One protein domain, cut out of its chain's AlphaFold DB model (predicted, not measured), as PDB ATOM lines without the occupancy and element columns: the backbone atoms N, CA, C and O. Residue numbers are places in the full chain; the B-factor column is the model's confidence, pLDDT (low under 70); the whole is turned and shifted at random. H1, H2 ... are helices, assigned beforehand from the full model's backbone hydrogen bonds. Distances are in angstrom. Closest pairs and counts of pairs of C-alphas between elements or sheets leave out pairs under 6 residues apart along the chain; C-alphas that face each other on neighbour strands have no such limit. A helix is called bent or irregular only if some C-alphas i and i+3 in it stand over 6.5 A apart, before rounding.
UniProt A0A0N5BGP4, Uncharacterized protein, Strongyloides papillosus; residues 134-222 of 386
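What this domain is: This is residues 134 to 222 of the 386 residues of an uncharacterized protein of Strongyloides papillosus (UniProt A0A0N5BGP4). A long bent helix, H1, runs along one side of a compact body; H5 packs on its first arm, and H3, the helix nearest the middle, on its second. H2 packs across H3, while short H4 and H6 pack on different stretches of H5. The 89 printed residues hold six named helices, H1 to H6 in order, and no named strand: all helix, with mostly crossed packing. The radius of gyration of the C-alphas is 12.3 A, and the spans are 32 by 27 by 19 A.

How they stand to each other: Start at H1, residues 134 to 154, assigned as one helix by its hydrogen bonds but bent: C-alphas 142 and 145 are 7.2 A apart. Its arms, H1a, residues 134 to 142, and H1b, residues 145 to 154, stand at a steep tilt of 53 degrees. H1a touches H5, residues 198 to 211, at a steep tilt of 43 degrees, the same way; the closest C-alphas, of Ser 137 and Cys 207, are 5.9 A apart. H1b touches H3, residues 175 to 189, at a steep tilt of 50 degrees, opposite ways; closest are the C-alphas of Ala 147 and Leu 188, 5.6 A. H1b and H2, residues 158 to 167, only just touch, with 3 pairs of C-alphas within 8 A, and only at the corner; closest are the C-alphas of Lys 152 and Ser 158, 6.0 A. H2 touches residues 177 to 181 of H3, only just about perpendicular at 71 degrees; closest are the C-alphas of Leu 161 and Phe 178, 5.8 A. H4, residues 192 to 195, touches H5 only at the corner, C-alphas 195 and 201 being closest at 5.1 A. H6, residues 217 to 220, touches residues 205 to 209 of H5, C-alphas 209 and 217 being closest at 5.6 A. Every O i to N i+4 pair is within hydrogen-bond range in H1a, H1b and H5, against 5 of 6 in H2 and 10 of 11 in H3; H4 and H6 are too short for such a pair.

Where its parts are: Find C-alpha 134 at (166.521, 203.930, 167.062), where H1a begins its 12.5 A; H1b spans 14.4 A and H2 14.7 A. H3 starts at C-alpha 175, (149.611, 180.679, 168.474), and runs 21.0 A; H5 runs 19.9 A. H4 and H6 span 5.1 A each, H6 ending at C-alpha 220, (149.221, 188.000, 166.552).

The domain as a whole: The farthest C-alphas, of Leu 135 and Lys 173, are 35.2 A apart. The printed part has no cut and no long link. The mean pLDDT of the printed part is 76.2; 32 residues are under 70, among them 134 to 143 and 188 to 196.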
ATOM      1  N   ASP A 134     165.842 204.588 168.184       50.88
ATOM      2  CA  ASP A 134     166.521 203.930 167.062       50.88
ATOM      3  C   ASP A 134     167.687 203.073 167.591       50.88
ATOM      4  O   ASP A 134     167.926 201.959 167.128       50.88
ATOM      5  N   LEU A 135     168.285 203.512 168.708       56.72
ATOM      6  CA  LEU A 135     169.178 202.723 169.566       56.72
ATOM      7  C   LEU A 135     168.535 201.426 170.096       56.72
ATOM      8  O   LEU A 135     169.247 200.446 170.298       56.72
ATOM      9  N   ILE A 136     167.212 201.388 170.322       57.41
ATOM     10  CA  ILE A 136     166.519 200.159 170.751       57.41
ATOM     11  C   ILE A 136     166.487 199.162 169.592       57.41
ATOM     12  O   ILE A 136     166.805 197.995 169.806       57.41
ATOM     13  N   SER A 137     166.167 199.614 168.375       55.19
ATOM     14  CA  SER A 137     166.197 198.761 167.183       55.19
ATOM     15  C   SER A 137     167.604 198.214 166.936       55.19
ATOM     16  O   SER A 137     167.769 197.001 166.871       55.19
ATOM     17  N   VAL A 138     168.637 199.068 166.920       57.19
ATOM     18  CA  VAL A 138     170.047 198.640 166.773       57.19
ATOM     19  C   VAL A 138     170.439 197.593 167.826       57.19
ATOM     20  O   VAL A 138     171.025 196.564 167.489       57.19
ATOM     21  N   TYR A 139     170.064 197.806 169.092       60.69
ATOM     22  CA  TYR A 139     170.337 196.859 170.176       60.69
ATOM     23  C   TYR A 139     169.613 195.512 169.991       60.69
ATOM     24  O   TYR A 139     170.202 194.462 170.257       60.69
ATOM     25  N   ILE A 140     168.368 195.519 169.499       62.53
ATOM     26  CA  ILE A 140     167.623 194.290 169.191       62.53
ATOM     27  C   ILE A 140     168.320 193.509 168.080       62.53
ATOM     28  O   ILE A 140     168.598 192.327 168.288       62.53
ATOM     29  N   LYS A 141     168.640 194.156 166.947       65.81
ATOM     30  CA  LYS A 141     169.301 193.515 165.794       65.81
ATOM     31  C   LYS A 141     170.602 192.828 166.220       65.81
ATOM     32  O   LYS A 141     170.770 191.629 166.007       65.81
ATOM     33  N   ALA A 142     171.460 193.551 166.947       60.84
ATOM     34  CA  ALA A 142     172.743 193.045 167.437       60.84
ATOM     35  C   ALA A 142     172.626 191.815 168.363       60.84
ATOM     36  O   ALA A 142     173.521 190.972 168.388       60.84
ATOM     37  N   GLN A 143     171.535 191.683 169.129       63.34
ATOM     38  CA  GLN A 143     171.324 190.548 170.041       63.34
ATOM     39  C   GLN A 143     170.452 189.429 169.447       63.34
ATOM     40  O   GLN A 143     170.386 188.340 170.025       63.34
ATOM     41  N   LEU A 144     169.785 189.649 168.309       74.50
ATOM     42  CA  LEU A 144     168.754 188.740 167.803       74.50
ATOM     43  C   LEU A 144     169.310 187.368 167.402       74.50
ATOM     44  O   LEU A 144     168.734 186.345 167.773       74.50
ATOM     45  N   VAL A 145     170.454 187.331 166.713       69.38
ATOM     46  CA  VAL A 145     171.135 186.082 166.316       69.38
ATOM     47  C   VAL A 145     171.457 185.228 167.550       69.38
ATOM     48  O   VAL A 145     171.136 184.039 167.602       69.38
ATOM     49  N   LYS A 146     172.000 185.858 168.598       59.97
ATOM     50  CA  LYS A 146     172.329 185.211 169.875       59.97
ATOM     51  C   LYS A 146     171.076 184.727 170.615       59.97
ATOM     52  O   LYS A 146     171.052 183.601 171.112       59.97
ATOM     53  N   ALA A 147     170.020 185.539 170.651       66.69
ATOM     54  CA  ALA A 147     168.742 185.179 171.262       66.69
ATOM     55  C   ALA A 147     168.073 183.983 170.557       66.69
ATOM     56  O   ALA A 147     167.556 183.086 171.226       66.69
ATOM     57  N   ARG A 148     168.144 183.917 169.219       71.06
ATOM     58  CA  ARG A 148     167.690 182.757 168.436       71.06
ATOM     59  C   ARG A 148     168.504 181.500 168.747       71.06
ATOM     60  O   ARG A 148     167.905 180.452 168.966       71.06
ATOM     61  N   GLY A 149     169.831 181.604 168.862       58.56
ATOM     62  CA  GLY A 149     170.690 180.491 169.290       58.56
ATOM     63  C   GLY A 149     170.281 179.909 170.651       58.56
ATOM     64  O   GLY A 149     170.115 178.698 170.787       58.56
ATOM     65  N   ILE A 150     170.013 180.772 171.638       59.41
ATOM     66  CA  ILE A 150     169.512 180.360 172.962       59.41
ATOM     67  C   ILE A 150     168.138 179.678 172.852       59.41
ATOM     68  O   ILE A 150     167.904 178.659 173.503       59.41
ATOM     69  N   LEU A 151     167.220 180.198 172.032       63.81
ATOM     70  CA  LEU A 151     165.877 179.625 171.872       63.81
ATOM     71  C   LEU A 151     165.847 178.304 171.106       63.81
ATOM     72  O   LEU A 151     164.989 177.468 171.392       63.81
ATOM     73  N   LYS A 152     166.788 178.081 170.187       65.00
ATOM     74  CA  LYS A 152     166.968 176.793 169.508       65.00
ATOM     75  C   LYS A 152     167.298 175.671 170.499       65.00
ATOM     76  O   LYS A 152     166.789 174.565 170.361       65.00
ATOM     77  N   ILE A 153     168.092 175.984 171.527       58.81
ATOM     78  CA  ILE A 153     168.484 175.052 172.597       58.81
ATOM     79  C   ILE A 153     167.376 174.923 173.657       58.81
ATOM     80  O   ILE A 153     167.014 173.822 174.058       58.81
ATOM     81  N   THR A 154     166.813 176.047 174.114       49.88
ATOM     82  CA  THR A 154     165.902 176.088 175.278       49.88
ATOM     83  C   THR A 154     164.423 175.862 174.951       49.88
ATOM     84  O   THR A 154     163.633 175.585 175.856       49.88
ATOM     85  N   ARG A 155     164.012 175.964 173.680       60.06
ATOM     86  CA  ARG A 155     162.637 175.692 173.233       60.06
ATOM     87  C   ARG A 155     162.611 174.801 172.000       60.06
ATOM     88  O   ARG A 155     162.768 175.265 170.872       60.06
ATOM     89  N   PHE A 156     162.276 173.533 172.218       64.56
ATOM     90  CA  PHE A 156     161.949 172.602 171.141       64.56
ATOM     91  C   PHE A 156     160.865 173.189 170.212       64.56
ATOM     92  O   PHE A 156     159.874 173.753 170.684       64.56
ATOM     93  N   LYS A 157     161.052 173.050 168.891       76.56
ATOM     94  CA  LYS A 157     160.208 173.611 167.809       76.56
ATOM     95  C   LYS A 157     160.192 175.147 167.659       76.56
ATOM     96  O   LYS A 157     159.402 175.632 166.853       76.56
ATOM     97  N   SER A 158     161.052 175.913 168.338       76.88
ATOM     98  CA  SER A 158     161.136 177.380 168.167       76.88
ATOM     99  C   SER A 158     161.335 177.805 166.703       76.88
ATOM    100  O   SER A 158     160.524 178.568 166.180       76.88
ATOM    101  N   ASP A 159     162.323 177.233 166.007       81.00
ATOM    102  CA  ASP A 159     162.570 177.489 164.577       81.00
ATOM    103  C   ASP A 159     161.377 177.089 163.681       81.00
ATOM    104  O   ASP A 159     161.042 177.807 162.738       81.00
ATOM    105  N   LYS A 160     160.675 175.986 163.998       84.25
ATOM    106  CA  LYS A 160     159.474 175.559 163.250       84.25
ATOM    107  C   LYS A 160     158.335 176.573 163.398       84.25
ATOM    108  O   LYS A 160     157.686 176.899 162.411       84.25
ATOM    109  N   LEU A 161     158.097 177.069 164.614       88.25
ATOM    110  CA  LEU A 161     157.049 178.057 164.888       88.25
ATOM    111  C   LEU A 161     157.341 179.396 164.199       88.25
ATOM    112  O   LEU A 161     156.431 179.985 163.628       88.25
ATOM    113  N   LEU A 162     158.601 179.845 164.190       88.75
ATOM    114  CA  LEU A 162     159.008 181.036 163.436       88.75
ATOM    115  C   LEU A 162     158.823 180.831 161.919       88.75
ATOM    116  O   LEU A 162     158.235 181.681 161.264       88.75
ATOM    117  N   SER A 163     159.233 179.682 161.366       89.44
ATOM    118  CA  SER A 163     159.062 179.362 159.936       89.44
ATOM    119  C   SER A 163     157.596 179.277 159.485       89.44
ATOM    120  O   SER A 163     157.291 179.626 158.343       89.44
ATOM    121  N   LEU A 164     156.687 178.812 160.349       89.69
ATOM    122  CA  LEU A 164     155.245 178.841 160.080       89.69
ATOM    123  C   LEU A 164     154.702 180.277 160.129       89.69
ATOM    124  O   LEU A 164     153.926 180.660 159.262       89.69
ATOM    125  N   ALA A 165     155.157 181.090 161.089       88.31
ATOM    126  CA  ALA A 165     154.733 182.485 161.224       88.31
ATOM    127  C   ALA A 165     155.123 183.344 160.010       88.31
ATOM    128  O   ALA A 165     154.303 184.123 159.537       88.31
ATOM    129  N   VAL A 166     156.342 183.166 159.483       91.44
ATOM    130  CA  VAL A 166     156.835 183.853 158.270       91.44
ATOM    131  C   VAL A 166     155.955 183.559 157.050       91.44
ATOM    132  O   VAL A 166     155.737 184.433 156.222       91.44
ATOM    133  N   ARG A 167     155.426 182.335 156.945       90.06
ATOM    134  CA  ARG A 167     154.565 181.913 155.828       90.06
ATOM    135  C   ARG A 167     153.082 182.241 156.015       90.06
ATOM    136  O   ARG A 167     152.313 182.067 155.081       90.06
ATOM    137  N   GLY A 168     152.670 182.677 157.206       86.44
ATOM    138  CA  GLY A 168     151.254 182.808 157.570       86.44
ATOM    139  C   GLY A 168     150.557 181.479 157.908       86.44
ATOM    140  O   GLY A 168     149.396 181.491 158.304       86.44
ATOM    141  N   ASP A 169     151.269 180.348 157.855       90.75
ATOM    142  CA  ASP A 169     150.767 178.977 158.068       90.75
ATOM    143  C   ASP A 169     150.501 178.635 159.558       90.75
ATOM    144  O   ASP A 169     150.523 177.467 159.961       90.75
ATOM    145  N   LEU A 170     150.349 179.632 160.435       89.25
ATOM    146  CA  LEU A 170     150.363 179.414 161.883       89.25
ATOM    147  C   LEU A 170     148.960 179.120 162.429       89.25
ATOM    148  O   LEU A 170     148.166 180.021 162.691       89.25
ATOM    149  N   GLU A 171     148.667 177.836 162.637       90.00
ATOM    150  CA  GLU A 171     147.380 177.377 163.162       90.00
ATOM    151  C   GLU A 171     147.056 177.940 164.561       90.00
ATOM    152  O   GLU A 171     147.931 178.105 165.416       90.00
ATOM    153  N   ASN A 172     145.761 178.111 164.857       89.31
ATOM    154  CA  ASN A 172     145.266 178.599 166.155       89.31
ATOM    155  C   ASN A 172     145.816 177.825 167.372       89.31
ATOM    156  O   ASN A 172     146.023 178.413 168.435       89.31
ATOM    157  N   LYS A 173     146.096 176.522 167.220       89.19
ATOM    158  CA  LYS A 173     146.695 175.667 168.263       89.19
ATOM    159  C   LYS A 173     148.152 176.029 168.589       89.19
ATOM    160  O   LYS A 173     148.600 175.806 169.712       89.19
ATOM    161  N   ASP A 174     148.879 176.598 167.628       84.56
ATOM    162  CA  ASP A 174     150.305 176.919 167.718       84.56
ATOM    163  C   ASP A 174     150.551 178.374 168.169       84.56
ATOM    164  O   ASP A 174     151.597 178.665 168.761       84.56
ATOM    165  N   ILE A 175     149.565 179.273 168.010       87.38
ATOM    166  CA  ILE A 175     149.611 180.679 168.474       87.38
ATOM    167  C   ILE A 175     150.090 180.818 169.940       87.38
ATOM    168  O   ILE A 175     150.950 181.668 170.200       87.38
ATOM    169  N   PRO A 176     149.624 180.021 170.928       84.81
ATOM    170  CA  PRO A 176     150.084 180.140 172.315       84.81
ATOM    171  C   PRO A 176     151.558 179.760 172.514       84.81
ATOM    172  O   PRO A 176     152.218 180.297 173.408       84.81
ATOM    173  N   ALA A 177     152.088 178.837 171.706       82.94
ATOM    174  CA  ALA A 177     153.495 178.449 171.741       82.94
ATOM    175  C   ALA A 177     154.368 179.506 171.050       82.94
ATOM    176  O   ALA A 177     155.369 179.942 171.619       82.94
ATOM    177  N   PHE A 178     153.932 179.992 169.885       87.25
ATOM    178  CA  PHE A 178     154.557 181.097 169.157       87.25
ATOM    179  C   PHE A 178     154.675 182.369 170.014       87.25
ATOM    180  O   PHE A 178     155.770 182.910 170.167       87.25
ATOM    181  N   LYS A 179     153.595 182.778 170.696       86.94
ATOM    182  CA  LYS A 179     153.604 183.901 171.656       86.94
ATOM    183  C   LYS A 179     154.708 183.765 172.707       86.94
ATOM    184  O   LYS A 179     155.418 184.728 172.983       86.94
ATOM    185  N   LYS A 180     154.910 182.562 173.264       82.81
ATOM    186  CA  LYS A 180     155.983 182.303 174.243       82.81
ATOM    187  C   LYS A 180     157.384 182.437 173.632       82.81
ATOM    188  O   LYS A 180     158.269 182.906 174.338       82.81
ATOM    189  N   VAL A 181     157.584 182.062 172.364       82.25
ATOM    190  CA  VAL A 181     158.862 182.252 171.648       82.25
ATOM    191  C   VAL A 181     159.164 183.742 171.472       82.25
ATOM    192  O   VAL A 181     160.263 184.177 171.806       82.25
ATOM    193  N   ILE A 182     158.188 184.545 171.036       88.00
ATOM    194  CA  ILE A 182     158.387 185.992 170.855       88.00
ATOM    195  C   ILE A 182     158.605 186.709 172.196       88.00
ATOM    196  O   ILE A 182     159.494 187.550 172.294       88.00
ATOM    197  N   TYR A 183     157.873 186.358 173.260       84.94
ATOM    198  CA  TYR A 183     158.118 186.929 174.595       84.94
ATOM    199  C   TYR A 183     159.530 186.625 175.111       84.94
ATOM    200  O   TYR A 183     160.144 187.471 175.763       84.94
ATOM    201  N   ASP A 184     160.067 185.444 174.807       74.50
ATOM    202  CA  ASP A 184     161.433 185.087 175.177       74.50
ATOM    203  C   ASP A 184     162.464 185.833 174.317       74.50
ATOM    204  O   ASP A 184     163.435 186.330 174.880       74.50
ATOM    205  N   LEU A 185     162.228 186.018 173.007       78.38
ATOM    206  CA  LEU A 185     163.054 186.898 172.164       78.38
ATOM    207  C   LEU A 185     163.098 188.318 172.735       78.38
ATOM    208  O   LEU A 185     164.179 188.807 173.045       78.38
ATOM    209  N   ILE A 186     161.933 188.930 172.977       81.81
ATOM    210  CA  ILE A 186     161.810 190.249 173.615       81.81
ATOM    211  C   ILE A 186     162.580 190.286 174.944       81.81
ATOM    212  O   ILE A 186     163.213 191.288 175.270       81.81
ATOM    213  N   SER A 187     162.553 189.205 175.728       77.06
ATOM    214  CA  SER A 187     163.268 189.129 177.005       77.06
ATOM    215  C   SER A 187     164.775 188.898 176.905       77.06
ATOM    216  O   SER A 187     165.462 189.117 177.903       77.06
ATOM    217  N   LEU A 188     165.280 188.437 175.765       67.88
ATOM    218  CA  LEU A 188     166.705 188.222 175.516       67.88
ATOM    219  C   LEU A 188     167.342 189.407 174.777       67.88
ATOM    220  O   LEU A 188     168.540 189.630 174.922       67.88
ATOM    221  N   THR A 189     166.552 190.184 174.027       65.06
ATOM    222  CA  THR A 189     167.021 191.330 173.229       65.06
ATOM    223  C   THR A 189     166.677 192.700 173.821       65.06
ATOM    224  O   THR A 189     167.045 193.715 173.238       65.06
ATOM    225  N   THR A 190     165.974 192.793 174.963       66.19
ATOM    226  CA  THR A 190     165.560 194.091 175.543       66.19
ATOM    227  C   THR A 190     165.572 194.123 177.077       66.19
ATOM    228  O   THR A 190     165.573 193.091 177.745       66.19
ATOM    229  N   THR A 191     165.564 195.334 177.653       65.94
ATOM    230  CA  THR A 191     165.555 195.565 179.110       65.94
ATOM    231  C   THR A 191     164.155 195.908 179.632       65.94
ATOM    232  O   THR A 191     163.260 196.272 178.868       65.94
ATOM    233  N   ASP A 192     163.942 195.856 180.951       64.94
ATOM    234  CA  ASP A 192     162.680 196.294 181.584       64.94
ATOM    235  C   ASP A 192     162.312 197.738 181.209       64.94
ATOM    236  O   ASP A 192     161.153 198.029 180.927       64.94
ATOM    237  N   LYS A 193     163.310 198.629 181.114       64.56
ATOM    238  CA  LYS A 193     163.120 200.042 180.744       64.56
ATOM    239  C   LYS A 193     162.660 200.230 179.297       64.56
ATOM    240  O   LYS A 193     161.980 201.206 179.007       64.56
ATOM    241  N   HIS A 194     163.021 199.322 178.386       65.62
ATOM    242  CA  HIS A 194     162.554 199.380 176.993       65.62
ATOM    243  C   HIS A 194     161.097 198.896 176.877       65.62
ATOM    244  O   HIS A 194     160.358 199.345 176.007       65.62
ATOM    245  N   ARG A 195     160.682 197.997 177.780       69.88
ATOM    246  CA  ARG A 195     159.385 197.302 177.766       69.88
ATOM    247  C   ARG A 195     158.301 197.967 178.615       69.88
ATOM    248  O   ARG A 195     157.125 197.674 178.422       69.88
ATOM    249  N   SER A 196     158.674 198.845 179.545       66.44
ATOM    250  CA  SER A 196     157.750 199.499 180.483       66.44
ATOM    251  C   SER A 196     156.829 200.545 179.846       66.44
ATOM    252  O   SER A 196     155.841 200.930 180.461       66.44
ATOM    253  N   THR A 197     157.120 201.006 178.625       72.19
ATOM    254  CA  THR A 197     156.284 201.974 177.899       72.19
ATOM    255  C   THR A 197     155.620 201.314 176.695       72.19
ATOM    256  O   THR A 197     156.269 200.566 175.962       72.19
ATOM    257  N   HIS A 198     154.340 201.614 176.460       71.62
ATOM    258  CA  HIS A 198     153.587 201.077 175.320       71.62
ATOM    259  C   HIS A 198     154.264 201.437 173.981       71.62
ATOM    260  O   HIS A 198     154.442 200.580 173.120       71.62
ATOM    261  N   GLY A 199     154.760 202.675 173.837       68.56
ATOM    262  CA  GLY A 199     155.542 203.101 172.665       68.56
ATOM    263  C   GLY A 199     156.877 202.360 172.499       68.56
ATOM    264  O   GLY A 199     157.266 202.047 171.373       68.56
ATOM    265  N   GLY A 200     157.556 202.023 173.601       69.44
ATOM    266  CA  GLY A 200     158.755 201.182 173.584       69.44
ATOM    267  C   GLY A 200     158.448 199.758 173.120       69.44
ATOM    268  O   GLY A 200     159.069 199.281 172.174       69.44
ATOM    269  N   MET A 201     157.429 199.116 173.702       78.50
ATOM    270  CA  MET A 201     156.995 197.774 173.297       78.50
ATOM    271  C   MET A 201     156.503 197.729 171.842       78.50
ATOM    272  O   MET A 201     156.845 196.793 171.123       78.50
ATOM    273  N   LYS A 202     155.787 198.760 171.370       81.69
ATOM    274  CA  LYS A 202     155.401 198.890 169.957       81.69
ATOM    275  C   LYS A 202     156.625 198.863 169.039       81.69
ATOM    276  O   LYS A 202     156.655 198.066 168.110       81.69
ATOM    277  N   LYS A 203     157.657 199.671 169.325       73.69
ATOM    278  CA  LYS A 203     158.900 199.685 168.530       73.69
ATOM    279  C   LYS A 203     159.671 198.363 168.600       73.69
ATOM    280  O   LYS A 203     160.195 197.931 167.580       73.69
ATOM    281  N   ILE A 204     159.696 197.695 169.758       80.62
ATOM    282  CA  ILE A 204     160.289 196.353 169.897       80.62
ATOM    283  C   ILE A 204     159.579 195.352 168.970       80.62
ATOM    284  O   ILE A 204     160.244 194.609 168.253       80.62
ATOM    285  N   LEU A 205     158.242 195.345 168.963       85.38
ATOM    286  CA  LEU A 205     157.455 194.449 168.112       85.38
ATOM    287  C   LEU A 205     157.596 194.786 166.620       85.38
ATOM    288  O   LEU A 205     157.761 193.859 165.839       85.38
ATOM    289  N   CYS A 206     157.618 196.063 166.222       84.19
ATOM    290  CA  CYS A 206     157.916 196.460 164.836       84.19
ATOM    291  C   CYS A 206     159.306 195.969 164.395       84.19
ATOM    292  O   CYS A 206     159.416 195.277 163.389       84.19
ATOM    293  N   CYS A 207     160.351 196.220 165.192       81.25
ATOM    294  CA  CYS A 207     161.706 195.768 164.869       81.25
ATOM    295  C   CYS A 207     161.800 194.235 164.773       81.25
ATOM    296  O   CYS A 207     162.494 193.719 163.905       81.25
ATOM    297  N   LEU A 208     161.102 193.483 165.631       84.62
ATOM    298  CA  LEU A 208     161.043 192.020 165.517       84.62
ATOM    299  C   LEU A 208     160.192 191.549 164.327       84.62
ATOM    300  O   LEU A 208     160.465 190.481 163.791       84.62
ATOM    301  N   SER A 209     159.179 192.313 163.914       88.50
ATOM    302  CA  SER A 209     158.355 192.036 162.729       88.50
ATOM    303  C   SER A 209     159.201 192.095 161.456       88.50
ATOM    304  O   SER A 209     159.158 191.163 160.654       88.50
ATOM    305  N   GLU A 210     160.020 193.144 161.342       84.31
ATOM    306  CA  GLU A 210     160.996 193.357 160.269       84.31
ATOM    307  C   GLU A 210     162.075 192.263 160.286       84.31
ATOM    308  O   GLU A 210     162.194 191.485 159.347       84.31
ATOM    309  N   GLU A 211     162.819 192.130 161.388       83.31
ATOM    310  CA  GLU A 211     164.000 191.253 161.459       83.31
ATOM    311  C   GLU A 211     163.689 189.749 161.405       83.31
ATOM    312  O   GLU A 211     164.569 188.932 161.126       83.31
ATOM    313  N   LEU A 212     162.451 189.354 161.715       84.25
ATOM    314  CA  LEU A 212     161.997 187.969 161.586       84.25
ATOM    315  C   LEU A 212     161.226 187.716 160.284       84.25
ATOM    316  O   LEU A 212     160.904 186.559 160.031       84.25
ATOM    317  N   ASN A 213     160.934 188.746 159.477       88.06
ATOM    318  CA  ASN A 213     160.035 188.696 158.317       88.06
ATOM    319  C   ASN A 213     158.637 188.132 158.653       88.06
ATOM    320  O   ASN A 213     158.111 187.270 157.953       88.06
ATOM    321  N   ILE A 214     158.031 188.600 159.751       90.06
ATOM    322  CA  ILE A 214     156.678 188.203 160.186       90.06
ATOM    323  C   ILE A 214     155.791 189.459 160.180       90.06
ATOM    324  O   ILE A 214     155.707 190.134 161.213       90.06
ATOM    325  N   PRO A 215     155.136 189.813 159.055       77.81
ATOM    326  CA  PRO A 215     154.417 191.088 158.924       77.81
ATOM    327  C   PRO A 215     153.237 191.220 159.899       77.81
ATOM    328  O   PRO A 215     153.021 192.279 160.483       77.81
ATOM    329  N   ASN A 216     152.531 190.122 160.187       85.50
ATOM    330  CA  ASN A 216     151.336 190.137 161.041       85.50
ATOM    331  C   ASN A 216     151.674 189.996 162.543       85.50
ATOM    332  O   ASN A 216     150.819 189.650 163.361       85.50
ATOM    333  N   LEU A 217     152.931 190.240 162.946       87.31
ATOM    334  CA  LEU A 217     153.390 190.016 164.322       87.31
ATOM    335  C   LEU A 217     152.614 190.852 165.355       87.31
ATOM    336  O   LEU A 217     152.324 190.352 166.442       87.31
ATOM    337  N   LEU A 218     152.257 192.096 165.017       86.38
ATOM    338  CA  LEU A 218     151.496 192.985 165.904       86.38
ATOM    339  C   LEU A 218     150.021 192.567 166.048       86.38
ATOM    340  O   LEU A 218     149.426 192.809 167.096       86.38
ATOM    341  N   GLU A 219     149.443 191.913 165.037       87.12
ATOM    342  CA  GLU A 219     148.083 191.354 165.101       87.12
ATOM    343  C   GLU A 219     148.065 190.099 165.979       87.12
ATOM    344  O   GLU A 219     147.239 189.949 166.882       87.12
ATOM    345  N   LEU A 220     149.044 189.214 165.762       83.75
ATOM    346  CA  LEU A 220     149.221 188.000 166.552       83.75
ATOM    347  C   LEU A 220     149.542 188.321 168.017       83.75
ATOM    348  O   LEU A 220     149.142 187.562 168.905       83.75
ATOM    349  N   ILE A 221     150.256 189.418 168.290       86.62
ATOM    350  CA  ILE A 221     150.745 189.788 169.624       86.62
ATOM    351  C   ILE A 221     150.404 191.252 169.950       86.62
ATOM    352  O   ILE A 221     151.235 192.143 169.764       86.62
ATOM    353  N   PRO A 222     149.213 191.503 170.531       87.00
ATOM    354  CA  PRO A 222     148.845 192.823 171.027       87.00
ATOM    355  C   PRO A 222     149.842 193.339 172.071       87.00
ATOM    356  O   PRO A 222     150.274 192.595 172.959       87.00
TER     357      PRO A 222